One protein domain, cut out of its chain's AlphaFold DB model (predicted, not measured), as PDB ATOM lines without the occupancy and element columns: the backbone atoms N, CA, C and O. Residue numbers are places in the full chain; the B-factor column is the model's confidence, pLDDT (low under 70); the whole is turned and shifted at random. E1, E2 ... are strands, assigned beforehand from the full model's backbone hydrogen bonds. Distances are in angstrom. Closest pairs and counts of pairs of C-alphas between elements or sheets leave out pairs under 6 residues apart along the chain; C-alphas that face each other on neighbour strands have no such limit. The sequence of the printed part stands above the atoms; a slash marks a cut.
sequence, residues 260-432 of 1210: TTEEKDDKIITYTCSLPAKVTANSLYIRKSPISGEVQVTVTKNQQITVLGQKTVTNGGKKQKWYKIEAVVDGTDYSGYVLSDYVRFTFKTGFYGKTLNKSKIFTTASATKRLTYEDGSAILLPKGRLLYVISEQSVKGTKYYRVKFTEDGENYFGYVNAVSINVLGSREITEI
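AT A GLANCE: This is residues 260 to 432 of the 1210 residues of an uncharacterized protein of Lachnospiraceae bacterium (UniProt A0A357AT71). Two small lobes of bent strands sit side by side along the longest axis, and an arm made of E1, E2 and residues 426 to 431 of E14 reaches away from where the lobes meet. One lobe is the sheet E8-E7-E6-E3-E9 with the hairpin E4 and E5 crossed over one face; the other is E10, E11, E12, E13 and the first part of E14, from which the long loop of residues 356 to 385 runs out and back. The printed part has 173 residues with 14 named strands, E1 to E14 in order along the chain, and no named helix, an all strand domain. Its sheets, E1-E2-E14-E10-E11-E12-E13, E8-E7-E6-E3-E9 and E4-E5, are all antiparallel. The whole is compact, with a radius of gyration of the C-alphas of 17.1 A and spans of 54 by 45 by 29 A.

HOW THE PARTS SIT: Begin in the largest sheet with E14, residues 421 to 431, which bends by 64 degrees at residue 426. Its pairing is staggered: residues 421 to 425 pair with E10, residues 351 to 355, where N 422 and O 354 are 2.7 A apart, and residues 426 to 431 pair with E2, residues 267 to 273, where N 428 and O 270 are 2.8 A apart. Beyond E2 lies the edge strand E1, residues 260 to 264, in a hairpin with it; N 262 and O 269 are 2.9 A apart. On the other side of E14, E10 begins a meander, each strand the antiparallel neighbour of the one before: E11, residues 386 to 395, then E12, residues 398 to 407, then the edge strand E13, residues 410 to 417. Look there for N 353 and O 387 at 2.9 A, N 393 and O 400 at 2.9 A, and N 401 and O 416 at 2.9 A. E2 runs on into E3, residues 275 to 279, across one residue at 16 degrees. In the second sheet E3 is the neighbour of E9, residues 343 to 345, with N 278 and O 344 at 2.8 A, and of E6, residues 304 to 315, with N 277 and O 305 at 2.8 A. E6 goes on in a meander with E7, residues 318 to 329, and E8, residues 332 to 339; N 311 and O 322 are 2.8 A apart, and so are N 325 and O 336. The hairpin of E4, residues 283 to 287, and E5, residues 295 to 300, has N 284 and O 299 at 2.9 A. These make a stack of sheets, face to face in turn: the strands of the first two stand at 79 degrees, and E4 and E5 stand at 78 degrees to those of the second. The closest C-alphas of E4 and E8 are those of Arg 287 and Tyr 337, 5.0 A; those of E2 and E6 are Cys 273 and Leu 308, 5.3 A. E12 and E6 are apart.

IN THESE COORDINATES: Find C-alpha 260 at (-47.310, -17.051, 28.490), where E1 begins. E7 is 30.5 A from first to last C-alpha, ending at C-alpha 329 at (-62.709, -28.981, 49.915), and bends by 65 degrees at residue 326. E6 and E12 are 26.6 A each, and E6 bends by 83 degrees at residue 308. E14 is 27.2 A long and ends at C-alpha 431 at (-34.010, -23.507, 21.699).

THE WHOLE: The two C-alphas farthest apart are those of Gly 331 and Asp 375, 57.3 A. The printed part has no cut. The link from E10 to E11, 30 residues, is long; within it residues 359 to 360 pair with residues 380 to 381, antiparallel. The mean pLDDT of the printed part is 79.7, and 31 residues are under 70, among them residues 261 to 269, 406 to 412 and 428 to 432.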
ATOM      1  N   THR A 260     -47.741 -18.221  29.269       74.88
ATOM      2  CA  THR A 260     -47.310 -17.051  28.490       74.88
ATOM      3  C   THR A 260     -45.992 -17.399  27.816       74.88
ATOM      4  O   THR A 260     -45.034 -17.727  28.510       74.88
ATOM      5  N   THR A 261     -45.953 -17.375  26.489       66.75
ATOM      6  CA  THR A 261     -44.757 -17.628  25.676       66.75
ATOM      7  C   THR A 261     -44.201 -16.310  25.156       66.75
ATOM      8  O   THR A 261     -44.968 -15.432  24.771       66.75
ATOM      9  N   GLU A 262     -42.882 -16.172  25.175       67.62
ATOM     10  CA  GLU A 262     -42.143 -14.997  24.706       67.62
ATOM     11  C   GLU A 262     -40.930 -15.526  23.930       67.62
ATOM     12  O   GLU A 262     -40.157 -16.297  24.495       67.62
ATOM     13  N   GLU A 263     -40.769 -15.190  22.652       60.44
ATOM     14  CA  GLU A 263     -39.581 -15.595  21.886       60.44
ATOM     15  C   GLU A 263     -38.445 -14.591  22.118       60.44
ATOM     16  O   GLU A 263     -38.710 -13.404  22.310       60.44
ATOM     17  N   LYS A 264     -37.196 -15.069  22.211       48.03
ATOM     18  CA  LYS A 264     -35.991 -14.230  22.268       48.03
ATOM     19  C   LYS A 264     -34.706 -15.034  22.016       48.03
ATOM     20  O   LYS A 264     -34.538 -16.113  22.581       48.03
ATOM     21  N   ASP A 265     -33.765 -14.460  21.261       56.06
ATOM     22  CA  ASP A 265     -32.393 -14.965  21.043       56.06
ATOM     23  C   ASP A 265     -32.338 -16.438  20.548       56.06
ATOM     24  O   ASP A 265     -31.573 -17.245  21.085       56.06
ATOM     25  N   ASP A 266     -33.177 -16.786  19.559       55.69
ATOM     26  CA  ASP A 266     -33.448 -18.142  19.024       55.69
ATOM     27  C   ASP A 266     -34.102 -19.126  20.025       55.69
ATOM     28  O   ASP A 266     -33.873 -20.342  19.978       55.69
ATOM     29  N   LYS A 267     -34.896 -18.619  20.989       50.16
ATOM     30  CA  LYS A 267     -35.483 -19.432  22.075       50.16
ATOM     31  C   LYS A 267     -36.904 -19.022  22.436       50.16
ATOM     32  O   LYS A 267     -37.179 -17.866  22.740       50.16
ATOM     33  N   ILE A 268     -37.785 -20.010  22.560       63.50
ATOM     34  CA  ILE A 268     -39.133 -19.845  23.110       63.50
ATOM     35  C   ILE A 268     -39.048 -19.919  24.639       63.50
ATOM     36  O   ILE A 268     -38.720 -20.961  25.215       63.50
ATOM     37  N   ILE A 269     -39.351 -18.812  25.315       69.06
ATOM     38  CA  ILE A 269     -39.389 -18.685  26.775       69.06
ATOM     39  C   ILE A 269     -40.831 -18.875  27.255       69.06
ATOM     40  O   ILE A 269     -41.677 -17.991  27.120       69.06
ATOM     41  N   THR A 270     -41.112 -20.017  27.879       73.31
ATOM     42  CA  THR A 270     -42.450 -20.369  28.371       73.31
ATOM     43  C   THR A 270     -42.570 -20.089  29.865       73.31
ATOM     44  O   THR A 270     -41.815 -20.630  30.676       73.31
ATOM     45  N   TYR A 271     -43.559 -19.294  30.265       78.50
ATOM     46  CA  TYR A 271     -43.934 -19.094  31.660       78.50
ATOM     47  C   TYR A 271     -45.235 -19.820  32.000       78.50
ATOM     48  O   TYR A 271     -46.236 -19.633  31.312       78.50
ATOM     49  N   THR A 272     -45.250 -20.581  33.098       84.00
ATOM     50  CA  THR A 272     -46.414 -21.383  33.517       84.00
ATOM     51  C   THR A 272     -46.857 -21.034  34.938       84.00
ATOM     52  O   THR A 272     -46.180 -21.321  35.931       84.00
ATOM     53  N   CYS A 273     -48.047 -20.445  35.060       83.50
ATOM     54  CA  CYS A 273     -48.620 -20.008  36.329       83.50
ATOM     55  C   CYS A 273     -49.342 -21.164  37.034       83.50
ATOM     56  O   CYS A 273     -50.564 -21.260  36.994       83.50
ATOM     57  N   SER A 274     -48.578 -22.048  37.683       86.12
ATOM     58  CA  SER A 274     -49.097 -23.083  38.590       86.12
ATOM     59  C   SER A 274     -48.347 -23.030  39.923       86.12
ATOM     60  O   SER A 274     -47.350 -23.717  40.144       86.12
ATOM     61  N   LEU A 275     -48.769 -22.118  40.804       86.12
ATOM     62  CA  LEU A 275     -48.028 -21.770  42.022       86.12
ATOM     63  C   LEU A 275     -48.734 -22.278  43.290       86.12
ATOM     64  O   LEU A 275     -49.854 -21.842  43.574       86.12
ATOM     65  N   PRO A 276     -48.093 -23.130  44.113       81.62
ATOM     66  CA  PRO A 276     -48.702 -23.629  45.341       81.62
ATOM     67  C   PRO A 276     -48.844 -22.508  46.378       81.62
ATOM     68  O   PRO A 276     -47.951 -21.668  46.563       81.62
ATOM     69  N   ALA A 277     -49.981 -22.489  47.069       89.38
ATOM     70  CA  ALA A 277     -50.321 -21.492  48.071       89.38
ATOM     71  C   ALA A 277     -51.254 -22.043  49.159       89.38
ATOM     72  O   ALA A 277     -51.720 -23.179  49.119       89.38
ATOM     73  N   LYS A 278     -51.547 -21.209  50.160       91.12
ATOM     74  CA  LYS A 278     -52.527 -21.494  51.207       91.12
ATOM     75  C   LYS A 278     -53.295 -20.263  51.668       91.12
ATOM     76  O   LYS A 278     -52.796 -19.137  51.627       91.12
ATOM     77  N   VAL A 279     -54.497 -20.487  52.183       90.81
ATOM     78  CA  VAL A 279     -55.375 -19.445  52.736       90.81
ATOM     79  C   VAL A 279     -54.862 -18.952  54.096       90.81
ATOM     80  O   VAL A 279     -54.471 -19.747  54.954       90.81
ATOM     81  N   THR A 280     -54.867 -17.636  54.326       87.12
ATOM     82  CA  THR A 280     -54.419 -17.003  55.587       87.12
ATOM     83  C   THR A 280     -55.558 -16.474  56.459       87.12
ATOM     84  O   THR A 280     -55.393 -16.392  57.682       87.12
ATOM     85  N   ALA A 281     -56.703 -16.141  55.858       82.44
ATOM     86  CA  ALA A 281     -57.919 -15.759  56.569       82.44
ATOM     87  C   ALA A 281     -58.547 -16.958  57.299       82.44
ATOM     88  O   ALA A 281     -58.361 -18.105  56.906       82.44
ATOM     89  N   ASN A 282     -59.321 -16.693  58.357       81.31
ATOM     90  CA  ASN A 282     -60.056 -17.742  59.075       81.31
ATOM     91  C   ASN A 282     -61.173 -18.361  58.207       81.31
ATOM     92  O   ASN A 282     -61.469 -19.544  58.346       81.31
ATOM     93  N   SER A 283     -61.752 -17.558  57.312       84.94
ATOM     94  CA  SER A 283     -62.749 -17.923  56.306       84.94
ATOM     95  C   SER A 283     -62.532 -17.038  55.073       84.94
ATOM     96  O   SER A 283     -62.236 -15.848  55.222       84.94
ATOM     97  N   LEU A 284     -62.629 -17.613  53.876       90.88
ATOM     98  CA  LEU A 284     -62.473 -16.934  52.589       90.88
ATOM     99  C   LEU A 284     -63.374 -17.605  51.543       90.88
ATOM    100  O   LEU A 284     -63.418 -18.827  51.446       90.88
ATOM    101  N   TYR A 285     -64.089 -16.809  50.751       91.31
ATOM    102  CA  TYR A 285     -64.998 -17.317  49.723       91.31
ATOM    103  C   TYR A 285     -64.286 -17.510  48.383       91.31
ATOM    104  O   TYR A 285     -63.702 -16.554  47.868       91.31
ATOM    105  N   ILE A 286     -64.407 -18.702  47.791       91.88
ATOM    106  CA  ILE A 286     -64.133 -18.926  46.364       91.88
ATOM    107  C   ILE A 286     -65.363 -18.454  45.584       91.88
ATOM    108  O   ILE A 286     -66.488 -18.846  45.908       91.88
ATOM    109  N   ARG A 287     -65.164 -17.589  44.585       90.62
ATOM    110  CA  ARG A 287     -66.245 -16.995  43.778       90.62
ATOM    111  C   ARG A 287     -66.103 -17.289  42.290       90.62
ATOM    112  O   ARG A 287     -64.994 -17.215  41.766       90.62
ATOM    113  N   LYS A 288     -67.227 -17.431  41.575       85.88
ATOM    114  CA  LYS A 288     -67.240 -17.600  40.101       85.88
ATOM    115  C   LYS A 288     -66.601 -16.418  39.354       85.88
ATOM    116  O   LYS A 288     -66.205 -16.546  38.201       85.88
ATOM    117  N   SER A 289     -66.503 -15.250  39.992       84.38
ATOM    118  CA  SER A 289     -65.812 -14.056  39.487       84.38
ATOM    119  C   SER A 289     -65.430 -13.108  40.636       84.38
ATOM    120  O   SER A 289     -66.054 -13.169  41.699       84.38
ATOM    121  N   PRO A 290     -64.430 -12.221  40.455       88.38
ATOM    122  CA  PRO A 290     -64.057 -11.215  41.451       88.38
ATOM    123  C   PRO A 290     -65.224 -10.317  41.889       88.38
ATOM    124  O   PRO A 290     -66.140 -10.055  41.115       88.38
ATOM    125  N   ILE A 291     -65.144  -9.789  43.116       80.56
ATOM    126  CA  ILE A 291     -66.106  -8.850  43.732       80.56
ATOM    127  C   ILE A 291     -67.529  -9.424  43.872       80.56
ATOM    128  O   ILE A 291     -67.919  -9.812  44.974       80.56
ATOM    129  N   SER A 292     -68.305  -9.447  42.786       73.62
ATOM    130  CA  SER A 292     -69.748  -9.725  42.757       73.62
ATOM    131  C   SER A 292     -70.106 -11.174  42.424       73.62
ATOM    132  O   SER A 292     -71.256 -11.565  42.619       73.62
ATOM    133  N   GLY A 293     -69.150 -11.984  41.953       78.62
ATOM    134  CA  GLY A 293     -69.409 -13.367  41.553       78.62
ATOM    135  C   GLY A 293     -69.964 -14.235  42.686       78.62
ATOM    136  O   GLY A 293     -69.552 -14.113  43.842       78.62
ATOM    137  N   GLU A 294     -70.885 -15.130  42.335       84.19
ATOM    138  CA  GLU A 294     -71.513 -16.112  43.226       84.19
ATOM    139  C   GLU A 294     -70.470 -16.916  44.020       84.19
ATOM    140  O   GLU A 294     -69.451 -17.336  43.466       84.19
ATOM    141  N   VAL A 295     -70.721 -17.126  45.315       88.25
ATOM    142  CA  VAL A 295     -69.860 -17.931  46.194       88.25
ATOM    143  C   VAL A 295     -70.096 -19.412  45.914       88.25
ATOM    144  O   VAL A 295     -71.216 -19.887  46.056       88.25
ATOM    145  N   GLN A 296     -69.039 -20.138  45.557       88.44
ATOM    146  CA  GLN A 296     -69.097 -21.577  45.272       88.44
ATOM    147  C   GLN A 296     -68.858 -22.411  46.531       88.44
ATOM    148  O   GLN A 296     -69.576 -23.370  46.790       88.44
ATOM    149  N   VAL A 297     -67.842 -22.041  47.316       90.94
ATOM    150  CA  VAL A 297     -67.467 -22.718  48.562       90.94
ATOM    151  C   VAL A 297     -66.699 -21.756  49.475       90.94
ATOM    152  O   VAL A 297     -66.183 -20.723  49.035       90.94
ATOM    153  N   THR A 298     -66.627 -22.090  50.762       89.56
ATOM    154  CA  THR A 298     -65.825 -21.367  51.756       89.56
ATOM    155  C   THR A 298     -64.596 -22.192  52.119       89.56
ATOM    156  O   THR A 298     -64.730 -23.327  52.560       89.56
ATOM    157  N   VAL A 299     -63.406 -21.612  51.981       89.62
ATOM    158  CA  VAL A 299     -62.132 -22.210  52.401       89.62
ATOM    159  C   VAL A 299     -61.627 -21.577  53.698       89.62
ATOM    160  O   VAL A 299     -61.869 -20.401  53.974       89.62
ATOM    161  N   THR A 300     -60.935 -22.368  54.518       86.62
ATOM    162  CA  THR A 300     -60.507 -21.984  55.874       86.62
ATOM    163  C   THR A 300     -58.986 -21.848  55.986       86.62
ATOM    164  O   THR A 300     -58.229 -22.108  55.050       86.62
ATOM    165  N   LYS A 301     -58.503 -21.383  57.141       90.00
ATOM    166  CA  LYS A 301     -57.087 -21.055  57.354       90.00
ATOM    167  C   LYS A 301     -56.155 -22.260  57.213       90.00
ATOM    168  O   LYS A 301     -56.313 -23.263  57.900       90.00
ATOM    169  N   ASN A 302     -55.086 -22.078  56.441       78.88
ATOM    170  CA  ASN A 302     -54.129 -23.097  55.998       78.88
ATOM    171  C   ASN A 302     -54.665 -24.128  54.989       78.88
ATOM    172  O   ASN A 302     -53.899 -25.025  54.641       78.88
ATOM    173  N   GLN A 303     -55.892 -23.986  54.471       86.25
ATOM    174  CA  GLN A 303     -56.322 -24.736  53.287       86.25
ATOM    175  C   GLN A 303     -55.300 -24.533  52.162       86.25
ATOM    176  O   GLN A 303     -54.972 -23.386  51.842       86.25
ATOM    177  N   GLN A 304     -54.794 -25.629  51.592       87.69
ATOM    178  CA  GLN A 304     -53.885 -25.599  50.445       87.69
ATOM    179  C   GLN A 304     -54.691 -25.344  49.168       87.69
ATOM    180  O   GLN A 304     -55.792 -25.884  49.019       87.69
ATOM    181  N   ILE A 305     -54.146 -24.510  48.284       91.62
ATOM    182  CA  ILE A 305     -54.735 -24.106  47.001       91.62
ATOM    183  C   ILE A 305     -53.619 -23.940  45.958       91.62
ATOM    184  O   ILE A 305     -52.493 -23.584  46.314       91.62
ATOM    185  N   THR A 306     -53.928 -24.111  44.678       89.38
ATOM    186  CA  THR A 306     -53.015 -23.787  43.568       89.38
ATOM    187  C   THR A 306     -53.452 -22.475  42.930       89.38
ATOM    188  O   THR A 306     -54.631 -22.294  42.634       89.38
ATOM    189  N   VAL A 307     -52.527 -21.536  42.721       92.19
ATOM    190  CA  VAL A 307     -52.769 -20.307  41.952       92.19
ATOM    191  C   VAL A 307     -52.473 -20.588  40.485       92.19
ATOM    192  O   VAL A 307     -51.328 -20.860  40.135       92.19
ATOM    193  N   LEU A 308     -53.520 -20.512  39.661       88.75
ATOM    194  CA  LEU A 308     -53.517 -20.831  38.228       88.75
ATOM    195  C   LEU A 308     -53.499 -19.587  37.324       88.75
ATOM    196  O   LEU A 308     -53.540 -19.712  36.105       88.75
ATOM    197  N   GLY A 309     -53.542 -18.386  37.910       86.19
ATOM    198  CA  GLY A 309     -53.591 -17.108  37.201       86.19
ATOM    199  C   GLY A 309     -54.091 -15.970  38.097       86.19
ATOM    200  O   GLY A 309     -54.288 -16.138  39.304       86.19
ATOM    201  N   GLN A 310     -54.338 -14.791  37.524       90.50
ATOM    202  CA  GLN A 310     -54.803 -13.620  38.278       90.50
ATOM    203  C   GLN A 310     -55.693 -12.673  37.460       90.50
ATOM    204  O   GLN A 310     -55.655 -12.670  36.236       90.50
ATOM    205  N   LYS A 311     -56.463 -11.826  38.153       85.88
ATOM    206  CA  LYS A 311     -57.206 -10.699  37.573       85.88
ATOM    207  C   LYS A 311     -57.167  -9.499  38.523       85.88
ATOM    208  O   LYS A 311     -57.351  -9.652  39.732       85.88
ATOM    209  N   THR A 312     -56.948  -8.304  37.984       83.62
ATOM    210  CA  THR A 312     -57.011  -7.044  38.743       83.62
ATOM    211  C   THR A 312     -58.331  -6.343  38.438       83.62
ATOM    212  O   THR A 312     -58.738  -6.275  37.283       83.62
ATOM    213  N   VAL A 313     -59.014  -5.842  39.465       83.56
ATOM    214  CA  VAL A 313     -60.331  -5.191  39.355       83.56
ATOM    215  C   VAL A 313     -60.410  -3.970  40.267       83.56
ATOM    216  O   VAL A 313     -59.817  -3.959  41.345       83.56
ATOM    217  N   THR A 314     -61.149  -2.939  39.864       82.12
ATOM    218  CA  THR A 314     -61.363  -1.740  40.690       82.12
ATOM    219  C   THR A 314     -62.630  -1.897  41.527       82.12
ATOM    220  O   THR A 314     -63.700  -2.173  40.997       82.12
ATOM    221  N   ASN A 315     -62.518  -1.702  42.840       78.50
ATOM    222  CA  ASN A 315     -63.620  -1.803  43.795       78.50
ATOM    223  C   ASN A 315     -63.602  -0.577  44.718       78.50
ATOM    224  O   ASN A 315     -62.600  -0.332  45.391       78.50
ATOM    225  N   GLY A 316     -64.667   0.234  44.714       75.06
ATOM    226  CA  GLY A 316     -64.734   1.473  45.506       75.06
ATOM    227  C   GLY A 316     -63.546   2.422  45.269       75.06
ATOM    228  O   GLY A 316     -62.960   2.925  46.225       75.06
ATOM    229  N   GLY A 317     -63.124   2.581  44.008       73.50
ATOM    230  CA  GLY A 317     -61.966   3.399  43.618       73.50
ATOM    231  C   GLY A 317     -60.585   2.789  43.915       73.50
ATOM    232  O   GLY A 317     -59.573   3.436  43.665       73.50
ATOM    233  N   LYS A 318     -60.501   1.554  44.433       74.62
ATOM    234  CA  LYS A 318     -59.228   0.883  44.759       74.62
ATOM    235  C   LYS A 318     -58.993  -0.326  43.855       74.62
ATOM    236  O   LYS A 318     -59.849  -1.205  43.777       74.62
ATOM    237  N   LYS A 319     -57.819  -0.405  43.216       80.81
ATOM    238  CA  LYS A 319     -57.381  -1.608  42.485       80.81
ATOM    239  C   LYS A 319     -57.146  -2.756  43.483       80.81
ATOM    240  O   LYS A 319     -56.394  -2.601  44.442       80.81
ATOM    241  N   GLN A 320     -57.797  -3.893  43.256       83.19
ATOM    242  CA  GLN A 320     -57.698  -5.135  44.026       83.19
ATOM    243  C   GLN A 320     -57.202  -6.258  43.113       83.19
ATOM    244  O   GLN A 320     -57.743  -6.447  42.024       83.19
ATOM    245  N   LYS A 321     -56.222  -7.045  43.569       88.69
ATOM    246  CA  LYS A 321     -55.808  -8.270  42.880       88.69
ATOM    247  C   LYS A 321     -56.575  -9.475  43.419       88.69
ATOM    248  O   LYS A 321     -56.676  -9.688  44.627       88.69
ATOM    249  N   TRP A 322     -57.070 -10.290  42.500       90.81
ATOM    250  CA  TRP A 322     -57.673 -11.587  42.766       90.81
ATOM    251  C   TRP A 322     -56.862 -12.666  42.049       90.81
ATOM    252  O   TRP A 322     -56.423 -12.467  40.917       90.81
ATOM    253  N   TYR A 323     -56.656 -13.807  42.696       93.38
ATOM    254  CA  TYR A 323     -56.067 -14.988  42.068       93.38
ATOM    255  C   TYR A 323     -57.176 -15.882  41.513       93.38
ATOM    256  O   TYR A 323     -58.175 -16.094  42.201       93.38
ATOM    257  N   LYS A 324     -56.974 -16.420  40.305       92.12
ATOM    258  CA  LYS A 324     -57.688 -17.601  39.797       92.12
ATOM    259  C   LYS A 324     -57.030 -18.806  40.467       92.12
ATOM    260  O   LYS A 324     -55.812 -18.958  40.369       92.12
ATOM    261  N   ILE A 325     -57.798 -19.611  41.191       93.06
ATOM    262  CA  ILE A 325     -57.275 -20.717  41.997       93.06
ATOM    263  C   ILE A 325     -58.061 -22.006  41.787       93.06
ATOM    264  O   ILE A 325     -59.214 -21.981  41.353       93.06
ATOM    265  N   GLU A 326     -57.424 -23.106  42.166       90.88
ATOM    266  CA  GLU A 326     -58.013 -24.425  42.377       90.88
ATOM    267  C   GLU A 326     -57.782 -24.847  43.838       90.88
ATOM    268  O   GLU A 326     -56.738 -24.550  44.427       90.88
ATOM    269  N   ALA A 327     -58.775 -25.484  44.455       90.00
ATOM    270  CA  ALA A 327     -58.752 -25.905  45.852       90.00
ATOM    271  C   ALA A 327     -59.659 -27.117  46.068       90.00
ATOM    272  O   ALA A 327     -60.788 -27.136  45.584       90.00
ATOM    273  N   VAL A 328     -59.213 -28.079  46.873       86.62
ATOM    274  CA  VAL A 328     -60.015 -29.267  47.200       86.62
ATOM    275  C   VAL A 328     -60.601 -29.127  48.596       86.62
ATOM    276  O   VAL A 328     -59.864 -28.966  49.573       86.62
ATOM    277  N   VAL A 329     -61.930 -29.166  48.683       85.31
ATOM    278  CA  VAL A 329     -62.709 -28.981  49.915       85.31
ATOM    279  C   VAL A 329     -63.593 -30.205  50.105       85.31
ATOM    280  O   VAL A 329     -64.330 -30.580  49.199       85.31
ATOM    281  N   ASP A 330     -63.467 -30.864  51.258       83.56
ATOM    282  CA  ASP A 330     -64.209 -32.082  51.620       83.56
ATOM    283  C   ASP A 330     -64.181 -33.189  50.538       83.56
ATOM    284  O   ASP A 330     -65.133 -33.941  50.348       83.56
ATOM    285  N   GLY A 331     -63.054 -33.291  49.820       77.75
ATOM    286  CA  GLY A 331     -62.831 -34.265  48.745       77.75
ATOM    287  C   GLY A 331     -63.411 -33.880  47.378       77.75
ATOM    288  O   GLY A 331     -63.362 -34.698  46.466       77.75
ATOM    289  N   THR A 332     -63.944 -32.664  47.230       80.50
ATOM    290  CA  THR A 332     -64.466 -32.113  45.968       80.50
ATOM    291  C   THR A 332     -63.574 -30.980  45.462       80.50
ATOM    292  O   THR A 332     -63.178 -30.103  46.236       80.50
ATOM    293  N   ASP A 333     -63.277 -30.976  44.165       85.31
ATOM    294  CA  ASP A 333     -62.442 -29.958  43.524       85.31
ATOM    295  C   ASP A 333     -63.262 -28.700  43.189       85.31
ATOM    296  O   ASP A 333     -64.310 -28.766  42.539       85.31
ATOM    297  N   TYR A 334     -62.778 -27.534  43.618       87.62
ATOM    298  CA  TYR A 334     -63.393 -26.231  43.377       87.62
ATOM    299  C   TYR A 334     -62.403 -25.268  42.729       87.62
ATOM    300  O   TYR A 334     -61.276 -25.100  43.191       87.62
ATOM    301  N   SER A 335     -62.867 -24.542  41.716       87.38
ATOM    302  CA  SER A 335     -62.088 -23.520  41.025       87.38
ATOM    303  C   SER A 335     -62.837 -22.195  40.940       87.38
ATOM    304  O   SER A 335     -64.062 -22.162  40.827       87.38
ATOM    305  N   GLY A 336     -62.111 -21.082  41.022       87.50
ATOM    306  CA  GLY A 336     -62.705 -19.745  41.027       87.50
ATOM    307  C   GLY A 336     -61.719 -18.668  41.466       87.50
ATOM    308  O   GLY A 336     -60.508 -18.840  41.363       87.50
ATOM    309  N   TYR A 337     -62.237 -17.547  41.960       92.56
ATOM    310  CA  TYR A 337     -61.454 -16.370  42.329       92.56
ATOM    311  C   TYR A 337     -61.455 -16.105  43.835       92.56
ATOM    312  O   TYR A 337     -62.501 -16.150  44.486       92.56
ATOM    313  N   VAL A 338     -60.283 -15.741  44.365       92.88
ATOM    314  CA  VAL A 338     -60.069 -15.313  45.761       92.88
ATOM    315  C   VAL A 338     -59.212 -14.043  45.827       92.88
ATOM    316  O   VAL A 338     -58.337 -13.836  44.989       92.88
ATOM    317  N   LEU A 339     -59.434 -13.181  46.825       90.69
ATOM    318  CA  LEU A 339     -58.656 -11.945  47.000       90.69
ATOM    319  C   LEU A 339     -57.213 -12.265  47.443       90.69
ATOM    320  O   LEU A 339     -57.012 -12.971  48.435       90.69
ATOM    321  N   SER A 340     -56.206 -11.715  46.754       89.56
ATOM    322  CA  SER A 340     -54.797 -12.113  46.936       89.56
ATOM    323  C   SER A 340     -54.221 -11.822  48.321       89.56
ATOM    324  O   SER A 340     -53.257 -12.470  48.730       89.56
ATOM    325  N   ASP A 341     -54.790 -10.864  49.055       86.31
ATOM    326  CA  ASP A 341     -54.338 -10.475  50.399       86.31
ATOM    327  C   ASP A 341     -54.564 -11.581  51.445       86.31
ATOM    328  O   ASP A 341     -53.836 -11.663  52.437       86.31
ATOM    329  N   TYR A 342     -55.529 -12.474  51.194       87.12
ATOM    330  CA  TYR A 342     -55.878 -13.604  52.060       87.12
ATOM    331  C   TYR A 342     -55.290 -14.947  51.600       87.12
ATOM    332  O   TYR A 342     -55.637 -16.000  52.139       87.12
ATOM    333  N   VAL A 343     -54.369 -14.907  50.639       87.81
ATOM    334  CA  VAL A 343     -53.587 -16.049  50.155       87.81
ATOM    335  C   VAL A 343     -52.110 -15.797  50.450       87.81
ATOM    336  O   VAL A 343     -51.636 -14.667  50.334       87.81
ATOM    337  N   ARG A 344     -51.365 -16.840  50.815       87.19
ATOM    338  CA  ARG A 344     -49.902 -16.818  50.935       87.19
ATOM    339  C   ARG A 344     -49.314 -18.002  50.180       87.19
ATOM    340  O   ARG A 344     -49.721 -19.133  50.430       87.19
ATOM    341  N   PHE A 345     -48.356 -17.755  49.300       85.94
ATOM    342  CA  PHE A 345     -47.665 -18.793  48.548       85.94
ATOM    343  C   PHE A 345     -46.838 -19.725  49.454       85.94
ATOM    344  O   PHE A 345     -46.425 -19.361  50.562       85.94
ATOM    345  N   THR A 346     -46.602 -20.942  48.969       74.88
ATOM    346  CA  THR A 346     -45.870 -22.027  49.649       74.88
ATOM    347  C   THR A 346     -44.755 -22.624  48.776       74.88
ATOM    348  O   THR A 346     -44.282 -23.728  49.043       74.88
ATOM    349  N   PHE A 347     -44.311 -21.881  47.754       60.53
ATOM    350  CA  PHE A 347     -43.195 -22.247  46.876       60.53
ATOM    351  C   PHE A 347     -41.877 -22.484  47.641       60.53
ATOM    352  O   PHE A 347     -41.648 -21.911  48.710       60.53
ATOM    353  N   LYS A 348     -41.001 -23.332  47.080       49.34
ATOM    354  CA  LYS A 348     -39.652 -23.617  47.614       49.34
ATOM    355  C   LYS A 348     -38.584 -22.743  46.944       49.34
ATOM    356  O   LYS A 348     -37.765 -22.140  47.628       49.34
ATOM    357  N   THR A 349     -38.635 -22.660  45.618       45.91
ATOM    358  CA  THR A 349     -37.907 -21.714  44.761       45.91
ATOM    359  C   THR A 349     -38.814 -20.536  44.401       45.91
ATOM    360  O   THR A 349     -40.034 -20.650  44.490       45.91
ATOM    361  N   GLY A 350     -38.237 -19.386  44.042       66.81
ATOM    362  CA  GLY A 350     -39.004 -18.202  43.644       66.81
ATOM    363  C   GLY A 350     -39.724 -18.372  42.302       66.81
ATOM    364  O   GLY A 350     -39.518 -19.357  41.593       66.81
ATOM    365  N   PHE A 351     -40.552 -17.392  41.938       82.44
ATOM    366  CA  PHE A 351     -41.307 -17.386  40.678       82.44
ATOM    367  C   PHE A 351     -41.120 -16.076  39.903       82.44
ATOM    368  O   PHE A 351     -40.785 -15.044  40.481       82.44
ATOM    369  N   TYR A 352     -41.366 -16.096  38.597       85.75
ATOM    370  CA  TYR A 352     -41.246 -14.930  37.726       85.75
ATOM    371  C   TYR A 352     -42.532 -14.104  37.651       85.75
ATOM    372  O   TYR A 352     -43.654 -14.622  37.693       85.75
ATOM    373  N   GLY A 353     -42.367 -12.793  37.502       85.38
ATOM    374  CA  GLY A 353     -43.455 -11.867  37.222       85.38
ATOM    375  C   GLY A 353     -42.966 -10.584  36.562       85.38
ATOM    376  O   GLY A 353     -41.878 -10.112  36.877       85.38
ATOM    377  N   LYS A 354     -43.767 -10.007  35.664       88.31
ATOM    378  CA  LYS A 354     -43.477  -8.722  35.002       88.31
ATOM    379  C   LYS A 354     -44.170  -7.556  35.710       88.31
ATOM    380  O   LYS A 354     -45.169  -7.750  36.398       88.31
ATOM    381  N   THR A 355     -43.691  -6.329  35.571       85.62
ATOM    382  CA  THR A 355     -44.414  -5.130  36.036       85.62
ATOM    383  C   THR A 355     -45.608  -4.806  35.129       85.62
ATOM    384  O   THR A 355     -45.497  -4.774  33.909       85.62
ATOM    385  N   LEU A 356     -46.772  -4.515  35.719       79.81
ATOM    386  CA  LEU A 356     -47.975  -4.115  34.970       79.81
ATOM    387  C   LEU A 356     -47.946  -2.640  34.538       79.81
ATOM    388  O   LEU A 356     -48.717  -2.239  33.680       79.81
ATOM    389  N   ASN A 357     -47.180  -1.802  35.239       79.81
ATOM    390  CA  ASN A 357     -47.104  -0.338  35.104       79.81
ATOM    391  C   ASN A 357     -45.699   0.105  35.580       79.81
ATOM    392  O   ASN A 357     -45.085  -0.631  36.363       79.81
ATOM    393  N   LYS A 358     -45.234   1.317  35.232       82.75
ATOM    394  CA  LYS A 358     -43.986   1.913  35.771       82.75
ATOM    395  C   LYS A 358     -44.024   1.911  37.314       82.75
ATOM    396  O   LYS A 358     -44.896   2.523  37.937       82.75
ATOM    397  N   SER A 359     -43.143   1.136  37.945       82.62
ATOM    398  CA  SER A 359     -43.291   0.640  39.320       82.62
ATOM    399  C   SER A 359     -42.169   1.095  40.253       82.62
ATOM    400  O   SER A 359     -40.984   0.882  40.012       82.62
ATOM    401  N   LYS A 360     -42.568   1.677  41.389       88.38
ATOM    402  CA  LYS A 360     -41.661   2.113  42.462       88.38
ATOM    403  C   LYS A 360     -41.198   0.910  43.285       88.38
ATOM    404  O   LYS A 360     -42.033   0.150  43.782       88.38
ATOM    405  N   ILE A 361     -39.886   0.788  43.468       89.25
ATOM    406  CA  ILE A 361     -39.242  -0.237  44.295       89.25
ATOM    407  C   ILE A 361     -38.678   0.371  45.589       89.25
ATOM    408  O   ILE A 361     -38.227   1.517  45.619       89.25
ATOM    409  N   PHE A 362     -38.743  -0.387  46.684       87.75
ATOM    410  CA  PHE A 362     -38.472   0.076  48.047       87.75
ATOM    411  C   PHE A 362     -37.423  -0.788  48.757       87.75
ATOM    412  O   PHE A 362     -37.352  -1.998  48.544       87.75
ATOM    413  N   THR A 363     -36.632  -0.196  49.659       80.19
ATOM    414  CA  THR A 363     -35.598  -0.934  50.424       80.19
ATOM    415  C   THR A 363     -36.179  -1.883  51.480       80.19
ATOM    416  O   THR A 363     -35.485  -2.753  51.994       80.19
ATOM    417  N   THR A 364     -37.451  -1.703  51.840       82.44
ATOM    418  CA  THR A 364     -38.210  -2.531  52.792       82.44
ATOM    419  C   THR A 364     -39.657  -2.665  52.306       82.44
ATOM    420  O   THR A 364     -40.064  -1.949  51.394       82.44
ATOM    421  N   ALA A 365     -40.460  -3.549  52.910       82.50
ATOM    422  CA  ALA A 365     -41.891  -3.708  52.607       82.50
ATOM    423  C   ALA A 365     -42.745  -2.509  53.092       82.50
ATOM    424  O   ALA A 365     -43.605  -2.645  53.963       82.50
ATOM    425  N   SER A 366     -42.457  -1.306  52.594       79.00
ATOM    426  CA  SER A 366     -43.115  -0.058  52.978       79.00
ATOM    427  C   SER A 366     -42.869   1.025  51.931       79.00
ATOM    428  O   SER A 366     -41.751   1.180  51.447       79.00
ATOM    429  N   ALA A 367     -43.880   1.847  51.646       75.19
ATOM    430  CA  ALA A 367     -43.802   2.921  50.653       75.19
ATOM    431  C   ALA A 367     -42.911   4.126  51.060       75.19
ATOM    432  O   ALA A 367     -42.960   5.173  50.419       75.19
ATOM    433  N   THR A 368     -42.134   4.017  52.145       73.12
ATOM    434  CA  THR A 368     -41.440   5.140  52.804       73.12
ATOM    435  C   THR A 368     -40.014   5.398  52.323       73.12
ATOM    436  O   THR A 368     -39.573   6.541  52.386       73.12
ATOM    437  N   LYS A 369     -39.277   4.379  51.858       79.69
ATOM    438  CA  LYS A 369     -37.904   4.538  51.346       79.69
ATOM    439  C   LYS A 369     -37.721   3.761  50.045       79.69
ATOM    440  O   LYS A 369     -37.748   2.529  50.054       79.69
ATOM    441  N   ARG A 370     -37.552   4.492  48.940       84.06
ATOM    442  CA  ARG A 370     -37.258   3.927  47.613       84.06
ATOM    443  C   ARG A 370     -35.847   3.332  47.574       84.06
ATOM    444  O   ARG A 370     -34.995   3.725  48.372       84.06
ATOM    445  N   LEU A 371     -35.627   2.395  46.659       80.62
ATOM    446  CA  LEU A 371     -34.285   2.012  46.215       80.62
ATOM    447  C   LEU A 371     -33.740   3.113  45.283       80.62
ATOM    448  O   LEU A 371     -34.525   3.776  44.600       80.62
ATOM    449  N   THR A 372     -32.428   3.333  45.287       76.56
ATOM    450  CA  THR A 372     -31.753   4.397  44.523       76.56
ATOM    451  C   THR A 372     -30.480   3.869  43.870       76.56
ATOM    452  O   THR A 372     -29.886   2.929  44.405       76.56
ATOM    453  N   TYR A 373     -30.051   4.488  42.771       63.47
ATOM    454  CA  TYR A 373     -28.705   4.313  42.214       63.47
ATOM    455  C   TYR A 373     -27.657   5.061  43.077       63.47
ATOM    456  O   TYR A 373     -28.003   5.653  44.109       63.47
ATOM    457  N   GLU A 374     -26.367   5.004  42.711       55.31
ATOM    458  CA  GLU A 374     -25.273   5.605  43.505       55.31
ATOM    459  C   GLU A 374     -25.304   7.146  43.553       55.31
ATOM    460  O   GLU A 374     -24.850   7.740  44.531       55.31
ATOM    461  N   ASP A 375     -25.889   7.790  42.542       62.28
ATOM    462  CA  ASP A 375     -26.141   9.238  42.475       62.28
ATOM    463  C   ASP A 375     -27.263   9.711  43.433       62.28
ATOM    464  O   ASP A 375     -27.409  10.906  43.697       62.28
ATOM    465  N   GLY A 376     -28.053   8.776  43.974       61.22
ATOM    466  CA  GLY A 376     -29.224   9.035  44.809       61.22
ATOM    467  C   GLY A 376     -30.549   9.182  44.049       61.22
ATOM    468  O   GLY A 376     -31.585   9.363  44.701       61.22
ATOM    469  N   SER A 377     -30.568   9.070  42.716       69.25
ATOM    470  CA  SER A 377     -31.807   9.046  41.930       69.25
ATOM    471  C   SER A 377     -32.564   7.727  42.145       69.25
ATOM    472  O   SER A 377     -32.000   6.702  42.532       69.25
ATOM    473  N   ALA A 378     -33.894   7.756  42.024       73.75
ATOM    474  CA  ALA A 378     -34.748   6.660  42.483       73.75
ATOM    475  C   ALA A 378     -35.030   5.633  41.381       73.75
ATOM    476  O   ALA A 378     -35.653   5.977  40.378       73.75
ATOM    477  N   ILE A 379     -34.700   4.361  41.634       82.44
ATOM    478  CA  ILE A 379     -34.944   3.268  40.685       82.44
ATOM    479  C   ILE A 379     -36.456   3.124  40.443       82.44
ATOM    480  O   ILE A 379     -37.260   2.987  41.379       82.44
ATOM    481  N   LEU A 380     -36.840   3.171  39.169       82.25
ATOM    482  CA  LEU A 380     -38.210   3.056  38.677       82.25
ATOM    483  C   LEU A 380     -38.245   1.960  37.617       82.25
ATOM    484  O   LEU A 380     -37.822   2.168  36.488       82.25
ATOM    485  N   LEU A 381     -38.788   0.802  37.983       82.12
ATOM    486  CA  LEU A 381     -38.933  -0.318  37.059       82.12
ATOM    487  C   LEU A 381     -39.919   0.093  35.943       82.12
ATOM    488  O   LEU A 381     -41.013   0.552  36.294       82.12
ATOM    489  N   PRO A 382     -39.605  -0.055  34.642       78.38
ATOM    490  CA  PRO A 382     -40.547   0.250  33.560       78.38
ATOM    491  C   PRO A 382     -41.763  -0.697  33.574       78.38
ATOM    492  O   PRO A 382     -41.860  -1.576  34.433       78.38
ATOM    493  N   LYS A 383     -42.724  -0.516  32.659       80.88
ATOM    494  CA  LYS A 383     -43.755  -1.528  32.321       80.88
ATOM    495  C   LYS A 383     -43.044  -2.769  31.735       80.88
ATOM    496  O   LYS A 383     -41.920  -2.656  31.268       80.88
ATOM    497  N   GLY A 384     -43.620  -3.966  31.845       74.25
ATOM    498  CA  GLY A 384     -43.050  -5.195  31.260       74.25
ATOM    499  C   GLY A 384     -41.766  -5.755  31.906       74.25
ATOM    500  O   GLY A 384     -41.446  -6.918  31.678       74.25
ATOM    501  N   ARG A 385     -41.056  -5.003  32.760       85.94
ATOM    502  CA  ARG A 385     -39.804  -5.414  33.428       85.94
ATOM    503  C   ARG A 385     -39.958  -6.748  34.166       85.94
ATOM    504  O   ARG A 385     -40.732  -6.845  35.122       85.94
ATOM    505  N   LEU A 386     -39.197  -7.759  33.745       83.62
ATOM    506  CA  LEU A 386     -39.177  -9.089  34.357       83.62
ATOM    507  C   LEU A 386     -38.467  -9.073  35.720       83.62
ATOM    508  O   LEU A 386     -37.347  -8.582  35.850       83.62
ATOM    509  N   LEU A 387     -39.112  -9.654  36.733       83.31
ATOM    510  CA  LEU A 387     -38.636  -9.750  38.112       83.31
ATOM    511  C   LEU A 387     -38.733 -11.197  38.610       83.31
ATOM    512  O   LEU A 387     -39.698 -11.904  38.315       83.31
ATOM    513  N   TYR A 388     -37.789 -11.613  39.454       78.81
ATOM    514  CA  TYR A 388     -37.845 -12.893  40.162       78.81
ATOM    515  C   TYR A 388     -38.278 -12.675  41.620       78.81
ATOM    516  O   TYR A 388     -37.550 -12.089  42.425       78.81
ATOM    517  N   VAL A 389     -39.490 -13.111  41.966       81.62
ATOM    518  CA  VAL A 389     -40.094 -13.000  43.302       81.62
ATOM    519  C   VAL A 389     -39.502 -14.061  44.225       81.62
ATOM    520  O   VAL A 389     -39.769 -15.252  44.077       81.62
ATOM    521  N   ILE A 390     -38.723 -13.618  45.214       74.62
ATOM    522  CA  ILE A 390     -38.006 -14.491  46.159       74.62
ATOM    523  C   ILE A 390     -38.723 -14.660  47.507       74.62
ATOM    524  O   ILE A 390     -38.462 -15.621  48.225       74.62
ATOM    525  N   SER A 391     -39.619 -13.741  47.880       75.19
ATOM    526  CA  SER A 391     -40.503 -13.875  49.050       75.19
ATOM    527  C   SER A 391     -41.639 -12.846  49.029       75.19
ATOM    528  O   SER A 391     -41.630 -11.912  48.231       75.19
ATOM    529  N   GLU A 392     -42.622 -12.982  49.922       82.19
ATOM    530  CA  GLU A 392     -43.689 -11.989  50.112       82.19
ATOM    531  C   GLU A 392     -43.838 -11.559  51.579       82.19
ATOM    532  O   GLU A 392     -43.565 -12.327  52.507       82.19
ATOM    533  N   GLN A 393     -44.292 -10.323  51.787       80.00
ATOM    534  CA  GLN A 393     -44.486  -9.719  53.104       80.00
ATOM    535  C   GLN A 393     -45.668  -8.739  53.078       80.00
ATOM    536  O   GLN A 393     -45.715  -7.841  52.241       80.00
ATOM    537  N   SER A 394     -46.596  -8.867  54.030       80.00
ATOM    538  CA  SER A 394     -47.715  -7.928  54.190       80.00
ATOM    539  C   SER A 394     -47.465  -6.960  55.345       80.00
ATOM    540  O   SER A 394     -47.154  -7.384  56.459       80.00
ATOM    541  N   VAL A 395     -47.632  -5.657  55.102       77.81
ATOM    542  CA  VAL A 395     -47.439  -4.581  56.089       77.81
ATOM    543  C   VAL A 395     -48.625  -3.620  56.024       77.81
ATOM    544  O   VAL A 395     -48.989  -3.150  54.952       77.81
ATOM    545  N   LYS A 396     -49.256  -3.347  57.178       75.81
ATOM    546  CA  LYS A 396     -50.481  -2.519  57.298       75.81
ATOM    547  C   LYS A 396     -51.605  -2.907  56.311       75.81
ATOM    548  O   LYS A 396     -52.344  -2.051  55.841       75.81
ATOM    549  N   GLY A 397     -51.731  -4.199  56.000       69.56
ATOM    550  CA  GLY A 397     -52.728  -4.723  55.058       69.56
ATOM    551  C   GLY A 397     -52.340  -4.646  53.575       69.56
ATOM    552  O   GLY A 397     -53.048  -5.211  52.756       69.56
ATOM    553  N   THR A 398     -51.216  -4.020  53.213       79.44
ATOM    554  CA  THR A 398     -50.685  -4.034  51.839       79.44
ATOM    555  C   THR A 398     -49.678  -5.168  51.670       79.44
ATOM    556  O   THR A 398     -48.743  -5.282  52.467       79.44
ATOM    557  N   LYS A 399     -49.838  -5.990  50.628       86.00
ATOM    558  CA  LYS A 399     -48.878  -7.037  50.254       86.00
ATOM    559  C   LYS A 399     -47.750  -6.480  49.375       86.00
ATOM    560  O   LYS A 399     -48.001  -5.783  48.394       86.00
ATOM    561  N   TYR A 400     -46.516  -6.860  49.690       89.06
ATOM    562  CA  TYR A 400     -45.324  -6.607  48.884       89.06
ATOM    563  C   TYR A 400     -44.647  -7.925  48.501       89.06
ATOM    564  O   TYR A 400     -44.570  -8.849  49.315       89.06
ATOM    565  N   TYR A 401     -44.102  -7.983  47.291       90.81
ATOM    566  CA  TYR A 401     -43.141  -9.004  46.884       90.81
ATOM    567  C   TYR A 401     -41.729  -8.471  47.093       90.81
ATOM    568  O   TYR A 401     -41.446  -7.332  46.719       90.81
ATOM    569  N   ARG A 402     -40.837  -9.287  47.658       89.25
ATOM    570  CA  ARG A 402     -39.394  -9.065  47.574       89.25
ATOM    571  C   ARG A 402     -38.908  -9.680  46.267       89.25
ATOM    572  O   ARG A 402     -39.176 -10.854  46.006       89.25
ATOM    573  N   VAL A 403     -38.200  -8.896  45.468       80.50
ATOM    574  CA  VAL A 403     -37.777  -9.245  44.108       80.50
ATOM    575  C   VAL A 403     -36.263  -9.148  43.941       80.50
ATOM    576  O   VAL A 403     -35.614  -8.348  44.621       80.50
ATOM    577  N   LYS A 404     -35.736  -9.962  43.024       80.31
ATOM    578  CA  LYS A 404     -34.424  -9.823  42.383       80.31
ATOM    579  C   LYS A 404     -34.634  -9.424  40.916       80.31
ATOM    580  O   LYS A 404     -35.544  -9.952  40.274       80.31
ATOM    581  N   PHE A 405     -33.788  -8.543  40.400       78.50
ATOM    582  CA  PHE A 405     -33.672  -8.193  38.981       78.50
ATOM    583  C   PHE A 405     -32.222  -7.773  38.679       78.50
ATOM    584  O   PHE A 405     -31.428  -7.614  39.611       78.50
ATOM    585  N   THR A 406     -31.876  -7.643  37.398       65.25
ATOM    586  CA  THR A 406     -30.517  -7.309  36.943       65.25
ATOM    587  C   THR A 406     -30.560  -6.085  36.034       65.25
ATOM    588  O   THR A 406     -31.395  -6.022  35.129       65.25
ATOM    589  N   GLU A 407     -29.696  -5.112  36.297       60.12
ATOM    590  CA  GLU A 407     -29.629  -3.792  35.651       60.12
ATOM    591  C   GLU A 407     -28.133  -3.453  35.532       60.12
ATOM    592  O   GLU A 407     -27.399  -3.650  36.497       60.12
ATOM    593  N   ASP A 408     -27.658  -3.106  34.334       59.88
ATOM    594  CA  ASP A 408     -26.234  -2.874  34.006       59.88
ATOM    595  C   ASP A 408     -25.269  -4.002  34.446       59.88
ATOM    596  O   ASP A 408     -24.123  -3.781  34.831       59.88
ATOM    597  N   GLY A 409     -25.758  -5.248  34.417       46.19
ATOM    598  CA  GLY A 409     -25.055  -6.447  34.897       46.19
ATOM    599  C   GLY A 409     -25.110  -6.662  36.418       46.19
ATOM    600  O   GLY A 409     -24.904  -7.785  36.890       46.19
ATOM    601  N   GLU A 410     -25.466  -5.636  37.191       46.38
ATOM    602  CA  GLU A 410     -25.537  -5.678  38.650       46.38
ATOM    603  C   GLU A 410     -26.875  -6.201  39.190       46.38
ATOM    604  O   GLU A 410     -27.930  -6.123  38.558       46.38
ATOM    605  N   ASN A 411     -26.830  -6.799  40.384       63.75
ATOM    606  CA  ASN A 411     -27.940  -7.594  40.926       63.75
ATOM    607  C   ASN A 411     -28.688  -6.859  42.048       63.75
ATOM    608  O   ASN A 411     -28.303  -6.901  43.220       63.75
ATOM    609  N   TYR A 412     -29.822  -6.253  41.703       68.19
ATOM    610  CA  TYR A 412     -30.613  -5.432  42.614       68.19
ATOM    611  C   TYR A 412     -31.684  -6.237  43.365       68.19
ATOM    612  O   TYR A 412     -32.338  -7.139  42.832       68.19
ATOM    613  N   PHE A 413     -31.896  -5.868  44.633       80.88
ATOM    614  CA  PHE A 413     -32.882  -6.483  45.522       80.88
ATOM    615  C   PHE A 413     -33.738  -5.420  46.210       80.88
ATOM    616  O   PHE A 413     -33.222  -4.510  46.857       80.88
ATOM    617  N   GLY A 414     -35.058  -5.585  46.170       80.19
ATOM    618  CA  GLY A 414     -35.977  -4.664  46.839       80.19
ATOM    619  C   GLY A 414     -37.388  -5.216  46.963       80.19
ATOM    620  O   GLY A 414     -37.628  -6.403  46.746       80.19
ATOM    621  N   TYR A 415     -38.318  -4.349  47.346       88.31
ATOM    622  CA  TYR A 415     -39.728  -4.670  47.539       88.31
ATOM    623  C   TYR A 415     -40.607  -3.867  46.582       88.31
ATOM    624  O   TYR A 415     -40.466  -2.652  46.479       88.31
ATOM    625  N   VAL A 416     -41.559  -4.535  45.938       91.56
ATOM    626  CA  VAL A 416     -42.558  -3.937  45.040       91.56
ATOM    627  C   VAL A 416     -43.965  -4.289  45.527       91.56
ATOM    628  O   VAL A 416     -44.173  -5.336  46.145       91.56
ATOM    629  N   ASN A 417     -44.944  -3.408  45.306       90.75
ATOM    630  CA  ASN A 417     -46.334  -3.680  45.680       90.75
ATOM    631  C   ASN A 417     -46.875  -4.849  44.839       90.75
ATOM    632  O   ASN A 417     -46.793  -4.824  43.612       90.75
ATOM    633  N   ALA A 418     -47.452  -5.865  45.484       87.31
ATOM    634  CA  ALA A 418     -47.923  -7.062  44.794       87.31
ATOM    635  C   ALA A 418     -49.052  -6.785  43.785       87.31
ATOM    636  O   ALA A 418     -49.209  -7.559  42.842       87.31
ATOM    637  N   VAL A 419     -49.815  -5.691  43.934       86.88
ATOM    638  CA  VAL A 419     -50.854  -5.286  42.966       86.88
ATOM    639  C   VAL A 419     -50.266  -4.767  41.644       86.88
ATOM    640  O   VAL A 419     -50.956  -4.775  40.633       86.88
ATOM    641  N   SER A 420     -48.994  -4.353  41.639       86.25
ATOM    642  CA  SER A 420     -48.296  -3.768  40.483       86.25
ATOM    643  C   SER A 420     -47.643  -4.799  39.554       86.25
ATOM    644  O   SER A 420     -47.070  -4.415  38.541       86.25
ATOM    645  N   ILE A 421     -47.704  -6.092  39.889       90.69
ATOM    646  CA  ILE A 421     -46.961  -7.171  39.215       90.69
ATOM    647  C   ILE A 421     -47.913  -8.152  38.515       90.69
ATOM    648  O   ILE A 421     -48.923  -8.554  39.098       90.69
ATOM    649  N   ASN A 422     -47.588  -8.584  37.298       89.38
ATOM    650  CA  ASN A 422     -48.169  -9.759  36.666       89.38
ATOM    651  C   ASN A 422     -47.463 -11.016  37.177       89.38
ATOM    652  O   ASN A 422     -46.239 -11.043  37.228       89.38
ATOM    653  N   VAL A 423     -48.209 -12.037  37.596       89.44
ATOM    654  CA  VAL A 423     -47.630 -13.287  38.116       89.44
ATOM    655  C   VAL A 423     -47.582 -14.293  36.973       89.44
ATOM    656  O   VAL A 423     -48.637 -14.760  36.551       89.44
ATOM    657  N   LEU A 424     -46.374 -14.590  36.485       83.94
ATOM    658  CA  LEU A 424     -46.146 -15.460  35.326       83.94
ATOM    659  C   LEU A 424     -45.895 -16.920  35.739       83.94
ATOM    660  O   LEU A 424     -46.453 -17.821  35.131       83.94
ATOM    661  N   GLY A 425     -45.140 -17.158  36.821       78.12
ATOM    662  CA  GLY A 425     -44.959 -18.497  37.404       78.12
ATOM    663  C   GLY A 425     -43.550 -19.078  37.252       78.12
ATOM    664  O   GLY A 425     -42.566 -18.363  37.455       78.12
ATOM    665  N   SER A 426     -43.435 -20.379  36.976       75.19
ATOM    666  CA  SER A 426     -42.157 -20.994  36.579       75.19
ATOM    667  C   SER A 426     -41.767 -20.530  35.174       75.19
ATOM    668  O   SER A 426     -42.645 -20.164  34.402       75.19
ATOM    669  N   ARG A 427     -40.466 -20.524  34.852       77.38
ATOM    670  CA  ARG A 427     -39.944 -20.193  33.515       77.38
ATOM    671  C   ARG A 427     -39.150 -21.367  32.961       77.38
ATOM    672  O   ARG A 427     -38.216 -21.830  33.617       77.38
ATOM    673  N   GLU A 428     -39.494 -21.766  31.753       63.97
ATOM    674  CA  GLU A 428     -38.827 -22.757  30.914       63.97
ATOM    675  C   GLU A 428     -38.332 -22.059  29.637       63.97
ATOM    676  O   GLU A 428     -38.764 -20.947  29.331       63.97
ATOM    677  N   ILE A 429     -37.353 -22.650  28.950       61.28
ATOM    678  CA  ILE A 429     -36.734 -22.100  27.735       61.28
ATOM    679  C   ILE A 429     -36.447 -23.275  26.796       61.28
ATOM    680  O   ILE A 429     -35.888 -24.278  27.249       61.28
ATOM    681  N   THR A 430     -36.820 -23.134  25.526       62.50
ATOM    682  CA  THR A 430     -36.642 -24.123  24.452       62.50
ATOM    683  C   THR A 430     -35.901 -23.462  23.295       62.50
ATOM    684  O   THR A 430     -36.322 -22.396  22.860       62.50
ATOM    685  N   GLU A 431     -34.816 -24.058  22.804       44.78
ATOM    686  CA  GLU A 431     -34.010 -23.507  21.699       44.78
ATOM    687  C   GLU A 431     -34.523 -23.991  20.330       44.78
ATOM    688  O   GLU A 431     -35.096 -25.079  20.234       44.78
ATOM    689  N   ILE A 432     -34.314 -23.188  19.285       44.75
ATOM    690  CA  ILE A 432     -34.694 -23.480  17.894       44.75
ATOM    691  C   ILE A 432     -33.438 -23.959  17.132       44.75
ATOM    692  O   ILE A 432     -32.390 -23.323  17.218       44.75
TER     693      ILE A 432